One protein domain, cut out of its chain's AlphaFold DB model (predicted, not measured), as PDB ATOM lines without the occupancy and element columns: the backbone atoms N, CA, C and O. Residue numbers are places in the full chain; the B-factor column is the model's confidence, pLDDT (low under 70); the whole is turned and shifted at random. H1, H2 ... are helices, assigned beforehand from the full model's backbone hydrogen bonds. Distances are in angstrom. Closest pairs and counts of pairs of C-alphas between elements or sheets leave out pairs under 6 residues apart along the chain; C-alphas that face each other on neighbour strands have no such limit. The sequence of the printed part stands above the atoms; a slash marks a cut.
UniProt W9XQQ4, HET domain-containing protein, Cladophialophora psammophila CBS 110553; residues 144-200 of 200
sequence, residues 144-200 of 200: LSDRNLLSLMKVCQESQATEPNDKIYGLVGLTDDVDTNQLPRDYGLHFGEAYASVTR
ATOM      1  N   LEU A 144     181.163 224.660 165.664       51.88
ATOM      2  CA  LEU A 144     180.746 223.476 164.930       51.88
ATOM      3  C   LEU A 144     181.700 223.339 163.748       51.88
ATOM      4  O   LEU A 144     181.354 223.700 162.626       51.88
ATOM      5  N   SER A 145     182.937 222.924 164.029       49.28
ATOM      6  CA  SER A 145     183.960 222.692 163.007       49.28
ATOM      7  C   SER A 145     183.464 221.711 161.949       49.28
ATOM      8  O   SER A 145     183.804 221.873 160.786       49.28
ATOM      9  N   ASP A 146     182.570 220.799 162.347       56.50
ATOM     10  CA  ASP A 146     181.795 219.953 161.452       56.50
ATOM     11  C   ASP A 146     180.308 220.047 161.809       56.50
ATOM     12  O   ASP A 146     179.872 219.553 162.855       56.50
ATOM     13  N   ARG A 147     179.501 220.652 160.929       66.62
ATOM     14  CA  ARG A 147     178.028 220.609 161.000       66.62
ATOM     15  C   ARG A 147     177.497 219.256 160.529       66.62
ATOM     16  O   ARG A 147     176.598 219.192 159.698       66.62
ATOM     17  N   ASN A 148     178.085 218.179 161.036       74.81
ATOM     18  CA  ASN A 148     177.593 216.839 160.778       74.81
ATOM     19  C   ASN A 148     176.571 216.427 161.849       74.81
ATOM     20  O   ASN A 148     176.613 216.913 162.990       74.81
ATOM     21  N   LEU A 149     175.635 215.548 161.486       75.75
ATOM     22  CA  LEU A 149     174.548 215.139 162.378       75.75
ATOM     23  C   LEU A 149     175.073 214.553 163.691       75.75
ATOM     24  O   LEU A 149     174.565 214.881 164.764       75.75
ATOM     25  N   LEU A 150     176.130 213.744 163.627       76.88
ATOM     26  CA  LEU A 150     176.720 213.093 164.794       76.88
ATOM     27  C   LEU A 150     177.294 214.100 165.803       76.88
ATOM     28  O   LEU A 150     177.087 213.956 167.009       76.88
ATOM     29  N   SER A 151     177.999 215.125 165.328       72.38
ATOM     30  CA  SER A 151     178.556 216.201 166.149       72.38
ATOM     31  C   SER A 151     177.447 216.990 166.833       72.38
ATOM     32  O   SER A 151     177.502 217.203 168.045       72.38
ATOM     33  N   LEU A 152     176.392 217.356 166.099       72.25
ATOM     34  CA  LEU A 152     175.246 218.059 166.678       72.25
ATOM     35  C   LEU A 152     174.488 217.200 167.690       72.25
ATOM     36  O   LEU A 152     174.100 217.705 168.742       72.25
ATOM     37  N   MET A 153     174.324 215.906 167.418       74.62
ATOM     38  CA  MET A 153     173.686 214.970 168.342       74.62
ATOM     39  C   MET A 153     174.482 214.792 169.633       74.62
ATOM     40  O   MET A 153     173.870 214.699 170.693       74.62
ATOM     41  N   LYS A 154     175.820 214.787 169.572       72.31
ATOM     42  CA  LYS A 154     176.677 214.766 170.768       72.31
ATOM     43  C   LYS A 154     176.497 216.031 171.604       72.31
ATOM     44  O   LYS A 154     176.330 215.940 172.813       72.31
ATOM     45  N   VAL A 155     176.470 217.206 170.973       67.75
ATOM     46  CA  VAL A 155     176.301 218.476 171.703       67.75
ATOM     47  C   VAL A 155     174.875 218.648 172.243       67.75
ATOM     48  O   VAL A 155     174.678 219.225 173.307       67.75
ATOM     49  N   CYS A 156     173.874 218.118 171.541       69.69
ATOM     50  CA  CYS A 156     172.471 218.113 171.960       69.69
ATOM     51  C   CYS A 156     172.063 216.862 172.746       69.69
ATOM     52  O   CYS A 156     170.868 216.645 172.966       69.69
ATOM     53  N   GLN A 157     173.007 216.011 173.155       70.50
ATOM     54  CA  GLN A 157     172.679 214.720 173.759       70.50
ATOM     55  C   GLN A 157     171.798 214.887 175.001       70.50
ATOM     56  O   GLN A 157     170.851 214.126 175.191       70.50
ATOM     57  N   GLU A 158     172.060 215.922 175.792       67.50
ATOM     58  CA  GLU A 158     171.339 216.244 177.027       67.50
ATOM     59  C   GLU A 158     170.080 217.091 176.797       67.50
ATOM     60  O   GLU A 158     169.322 217.354 177.731       67.50
ATOM     61  N   SER A 159     169.817 217.501 175.551       70.44
ATOM     62  CA  SER A 159     168.584 218.207 175.212       70.44
ATOM     63  C   SER A 159     167.376 217.275 175.317       70.44
ATOM     64  O   SER A 159     167.409 216.106 174.914       70.44
ATOM     65  N   GLN A 160     166.286 217.821 175.844       70.50
ATOM     66  CA  GLN A 160     164.999 217.165 175.963       70.50
ATOM     67  C   GLN A 160     164.305 217.097 174.602       70.50
ATOM     68  O   GLN A 160     164.208 218.085 173.866       70.50
ATOM     69  N   ALA A 161     163.808 215.903 174.314       72.06
ATOM     70  CA  ALA A 161     163.013 215.536 173.159       72.06
ATOM     71  C   ALA A 161     161.933 214.570 173.657       72.06
ATOM     72  O   ALA A 161     162.245 213.687 174.459       72.06
ATOM     73  N   THR A 162     160.683 214.774 173.244       72.94
ATOM     74  CA  THR A 162     159.574 213.902 173.656       72.94
ATOM     75  C   THR A 162     159.705 212.545 172.979       72.94
ATOM     76  O   THR A 162     159.630 211.526 173.656       72.94
ATOM     77  N   GLU A 163     160.002 212.541 171.679       75.62
ATOM     78  CA  GLU A 163     160.285 211.326 170.922       75.62
ATOM     79  C   GLU A 163     161.792 211.197 170.647       75.62
ATOM     80  O   GLU A 163     162.432 212.185 170.284       75.62
ATOM     81  N   PRO A 164     162.400 210.001 170.747       70.38
ATOM     82  CA  PRO A 164     163.827 209.816 170.466       70.38
ATOM     83  C   PRO A 164     164.236 210.333 169.080       70.38
ATOM     84  O   PRO A 164     165.271 210.987 168.935       70.38
ATOM     85  N   ASN A 165     163.387 210.105 168.072       75.12
ATOM     86  CA  ASN A 165     163.617 210.520 166.688       75.12
ATOM     87  C   ASN A 165     163.576 212.045 166.497       75.12
ATOM     88  O   ASN A 165     164.167 212.557 165.544       75.12
ATOM     89  N   ASP A 166     162.974 212.798 167.423       74.50
ATOM     90  CA  ASP A 166     163.000 214.264 167.392       74.50
ATOM     91  C   ASP A 166     164.425 214.807 167.460       74.50
ATOM     92  O   ASP A 166     164.690 215.896 166.950       74.50
ATOM     93  N   LYS A 167     165.365 214.045 168.041       76.19
ATOM     94  CA  LYS A 167     166.780 214.423 168.040       76.19
ATOM     95  C   LYS A 167     167.351 214.548 166.641       76.19
ATOM     96  O   LYS A 167     168.085 215.489 166.355       76.19
ATOM     97  N   ILE A 168     166.946 213.645 165.762       76.62
ATOM     98  CA  ILE A 168     167.340 213.656 164.362       76.62
ATOM     99  C   ILE A 168     166.581 214.785 163.657       76.62
ATOM    100  O   ILE A 168     167.192 215.718 163.140       76.62
ATOM    101  N   TYR A 169     165.247 214.795 163.725       76.19
ATOM    102  CA  TYR A 169     164.418 215.770 163.001       76.19
ATOM    103  C   TYR A 169     164.646 217.237 163.405       76.19
ATOM    104  O   TYR A 169     164.518 218.138 162.565       76.19
ATOM    105  N   GLY A 170     164.987 217.488 164.670       73.38
ATOM    106  CA  GLY A 170     165.318 218.812 165.190       73.38
ATOM    107  C   GLY A 170     166.650 219.346 164.660       73.38
ATOM    108  O   GLY A 170     166.774 220.553 164.449       73.38
ATOM    109  N   LEU A 171     167.608 218.455 164.380       75.75
ATOM    110  CA  LEU A 171     168.976 218.799 163.985       75.75
ATOM    111  C   LEU A 171     169.218 218.780 162.478       75.75
ATOM    112  O   LEU A 171     170.032 219.557 161.994       75.75
ATOM    113  N   VAL A 172     168.472 217.980 161.716       74.81
ATOM    114  CA  VAL A 172     168.671 217.817 160.261       74.81
ATOM    115  C   VAL A 172     168.540 219.132 159.472       74.81
ATOM    116  O   VAL A 172     169.106 219.293 158.400       74.81
ATOM    117  N   GLY A 173     167.810 220.122 159.994       67.19
ATOM    118  CA  GLY A 173     167.735 221.454 159.375       67.19
ATOM    119  C   GLY A 173     168.989 222.323 159.556       67.19
ATOM    120  O   GLY A 173     168.984 223.466 159.106       67.19
ATOM    121  N   LEU A 174     169.996 221.825 160.272       68.75
ATOM    122  CA  LEU A 174     171.184 222.555 160.730       68.75
ATOM    123  C   LEU A 174     172.489 221.848 160.336       68.75
ATOM    124  O   LEU A 174     173.569 222.388 160.572       68.75
ATOM    125  N   THR A 175     172.373 220.645 159.776       74.25
ATOM    126  CA  THR A 175     173.468 219.799 159.310       74.25
ATOM    127  C   THR A 175     173.731 220.004 157.827       74.25
ATOM    128  O   THR A 175     172.783 220.150 157.055       74.25
ATOM    129  N   ASP A 176     174.994 219.917 157.425       72.56
ATOM    130  CA  ASP A 176     175.405 220.009 156.021       72.56
ATOM    131  C   ASP A 176     175.513 218.621 155.349       72.56
ATOM    132  O   ASP A 176     175.523 218.527 154.122       72.56
ATOM    133  N   ASP A 177     175.573 217.537 156.133       74.81
ATOM    134  CA  ASP A 177     175.782 216.149 155.681       74.81
ATOM    135  C   ASP A 177     174.489 215.335 155.495       74.81
ATOM    136  O   ASP A 177     174.547 214.169 155.106       74.81
ATOM    137  N   VAL A 178     173.321 215.939 155.739       72.19
ATOM    138  CA  VAL A 178     172.024 215.254 155.665       72.19
ATOM    139  C   VAL A 178     171.149 215.798 154.541       72.19
ATOM    140  O   VAL A 178     170.846 216.991 154.474       72.19
ATOM    141  N   ASP A 179     170.625 214.896 153.707       69.88
ATOM    142  CA  ASP A 179     169.578 215.238 152.747       69.88
ATOM    143  C   ASP A 179     168.208 215.289 153.440       69.88
ATOM    144  O   ASP A 179     167.567 214.274 153.713       69.88
ATOM    145  N   THR A 180     167.719 216.505 153.689       67.00
ATOM    146  CA  THR A 180     166.390 216.742 154.284       67.00
ATOM    147  C   THR A 180     165.228 216.112 153.496       67.00
ATOM    148  O   THR A 180     164.145 215.943 154.061       67.00
ATOM    149  N   ASN A 181     165.416 215.748 152.219       66.44
ATOM    150  CA  ASN A 181     164.403 215.047 151.423       66.44
ATOM    151  C   ASN A 181     164.335 213.543 151.722       66.44
ATOM    152  O   ASN A 181     163.315 212.924 151.421       66.44
ATOM    153  N   GLN A 182     165.388 212.973 152.312       66.31
ATOM    154  CA  GLN A 182     165.463 211.566 152.718       66.31
ATOM    155  C   GLN A 182     164.960 211.334 154.146       66.31
ATOM    156  O   GLN A 182     164.906 210.195 154.596       66.31
ATOM    157  N   LEU A 183     164.538 212.394 154.846       65.19
ATOM    158  CA  LEU A 183     163.937 212.272 156.169       65.19
ATOM    159  C   LEU A 183     162.714 211.348 156.115       65.19
ATOM    160  O   LEU A 183     161.753 211.657 155.391       65.19
ATOM    161  N   PRO A 184     162.696 210.270 156.916       61.50
ATOM    162  CA  PRO A 184     161.501 209.470 157.062       61.50
ATOM    163  C   PRO A 184     160.355 210.360 157.528       61.50
ATOM    164  O   PRO A 184     160.484 211.159 158.453       61.50
ATOM    165  N   ARG A 185     159.215 210.267 156.846       60.78
ATOM    166  CA  ARG A 185     157.981 210.927 157.306       60.78
ATOM    167  C   ARG A 185     157.264 210.100 158.366       60.78
ATOM    168  O   ARG A 185     156.328 210.596 158.986       60.78
ATOM    169  N   ASP A 186     157.694 208.855 158.527       65.62
ATOM    170  CA  ASP A 186     157.148 207.909 159.475       65.62
ATOM    171  C   ASP A 186     157.917 207.993 160.797       65.62
ATOM    172  O   ASP A 186     159.126 207.762 160.861       65.62
ATOM    173  N   TYR A 187     157.196 208.351 161.855       66.19
ATOM    174  CA  TYR A 187     157.718 208.387 163.217       66.19
ATOM    175  C   TYR A 187     157.836 206.985 163.839       66.19
ATOM    176  O   TYR A 187     158.440 206.862 164.900       66.19
ATOM    177  N   GLY A 188     157.313 205.943 163.182       66.81
ATOM    178  CA  GLY A 188     157.359 204.554 163.643       66.81
ATOM    179  C   GLY A 188     158.700 203.835 163.456       66.81
ATOM    180  O   GLY A 188     158.834 202.701 163.910       66.81
ATOM    181  N   LEU A 189     159.692 204.455 162.807       69.56
ATOM    182  CA  LEU A 189     161.018 203.854 162.632       69.56
ATOM    183  C   LEU A 189     161.813 203.812 163.937       69.56
ATOM    184  O   LEU A 189     161.784 204.752 164.737       69.56
ATOM    185  N   HIS A 190     162.603 202.752 164.113       76.81
ATOM    186  CA  HIS A 190     163.532 202.681 165.231       76.81
ATOM    187  C   HIS A 190     164.667 203.701 165.036       76.81
ATOM    188  O   HIS A 190     165.114 203.957 163.918       76.81
ATOM    189  N   PHE A 191     165.186 204.265 166.127       71.44
ATOM    190  CA  PHE A 191     166.147 205.378 166.091       71.44
ATOM    191  C   PHE A 191     167.375 205.136 165.196       71.44
ATOM    192  O   PHE A 191     167.800 206.023 164.460       71.44
ATOM    193  N   GLY A 192     167.933 203.922 165.234       72.56
ATOM    194  CA  GLY A 192     169.073 203.542 164.393       72.56
ATOM    195  C   GLY A 192     168.742 203.498 162.899       72.56
ATOM    196  O   GLY A 192     169.577 203.872 162.082       72.56
ATOM    197  N   GLU A 193     167.519 203.103 162.542       74.50
ATOM    198  CA  GLU A 193     167.038 203.070 161.156       74.50
ATOM    199  C   GLU A 193     166.782 204.489 160.645       74.50
ATOM    200  O   GLU A 193     167.200 204.838 159.542       74.50
ATOM    201  N   ALA A 194     166.172 205.336 161.482       73.31
ATOM    202  CA  ALA A 194     165.990 206.749 161.182       73.31
ATOM    203  C   ALA A 194     167.341 207.452 160.973       73.31
ATOM    204  O   ALA A 194     167.500 208.168 159.988       73.31
ATOM    205  N   TYR A 195     168.334 207.198 161.831       73.62
ATOM    206  CA  TYR A 195     169.683 207.754 161.687       73.62
ATOM    207  C   TYR A 195     170.371 207.270 160.401       73.62
ATOM    208  O   TYR A 195     170.813 208.087 159.598       73.62
ATOM    209  N   ALA A 196     170.393 205.955 160.156       76.25
ATOM    210  CA  ALA A 196     171.019 205.378 158.966       76.25
ATOM    211  C   ALA A 196     170.362 205.840 157.654       76.25
ATOM    212  O   ALA A 196     171.031 205.925 156.630       76.25
ATOM    213  N   SER A 197     169.064 206.156 157.674       72.62
ATOM    214  CA  SER A 197     168.351 206.645 156.488       72.62
ATOM    215  C   SER A 197     168.720 208.074 156.077       72.62
ATOM    216  O   SER A 197     168.474 208.453 154.934       72.62
ATOM    217  N   VAL A 198     169.293 208.865 156.992       70.81
ATOM    218  CA  VAL A 198     169.576 210.293 156.771       70.81
ATOM    219  C   VAL A 198     171.068 210.603 156.655       70.81
ATOM    220  O   VAL A 198     171.429 211.620 156.067       70.81
ATOM    221  N   THR A 199     171.940 209.740 157.179       65.69
ATOM    222  CA  THR A 199     173.400 209.864 157.055       65.69
ATOM    223  C   THR A 199     173.918 209.028 155.887       65.69
ATOM    224  O   THR A 199     173.629 207.833 155.836       65.69
ATOM    225  N   ARG A 200     174.683 209.630 154.968       58.12
ATOM    226  CA  ARG A 200     175.358 208.924 153.861       58.12
ATOM    227  C   ARG A 200     176.767 208.476 154.217       58.12
ATOM    228  O   ARG A 200     177.452 209.226 154.944       58.12
TER     229      ARG A 200
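AT A GLANCE: This is residues 144 to 200 of the 200 residues of the protein "HET domain-containing protein" of Cladophialophora psammophila CBS 110553 (UniProt W9XQQ4). Little regular structure is present: three short helices are joined by loops, with H2 packed crosswise on H1 and H3 near H2. A 19-residue loop, residues 172 to 190, leads from H2 to H3. The printed part has 57 residues, 21 of them in H1, H2 and H3, in that order; there is no named strand, and the class is all helix. It is compact, with a radius of gyration of the C-alphas of 10.5 A and spans of 32 by 24 by 16 A.

HOW THE PARTS SIT: H1, residues 149 to 155, touches H2, residues 166 to 171; their closest C-alphas, of Leu 149 and Leu 171, are 6.9 A apart. Their lines are about perpendicular, at 78 degrees. H2 is close to but not clearly touching H3, residues 191 to 198; their closest C-alphas, of Ile 168 and Tyr 195, are 6.9 A apart. They run the same way at a shallow tilt of 30 degrees. H1 and H3 are apart. Every O i to N i+4 pair is within hydrogen-bond range in H1, 1 of 2 in H2 and 3 of 4 in H3.

IN THESE COORDINATES: H1 begins at C-alpha 149 (174.548, 215.139, 162.378) and is 10.1 A long. H2 is 8.2 A long. H3, 11.1 A, ends at C-alpha 198 (169.576, 210.293, 156.771).

THE WHOLE: The printed part has no cut. The H2 to H3 link is long. Confidence is low at 22 residues, among them 179 to 189.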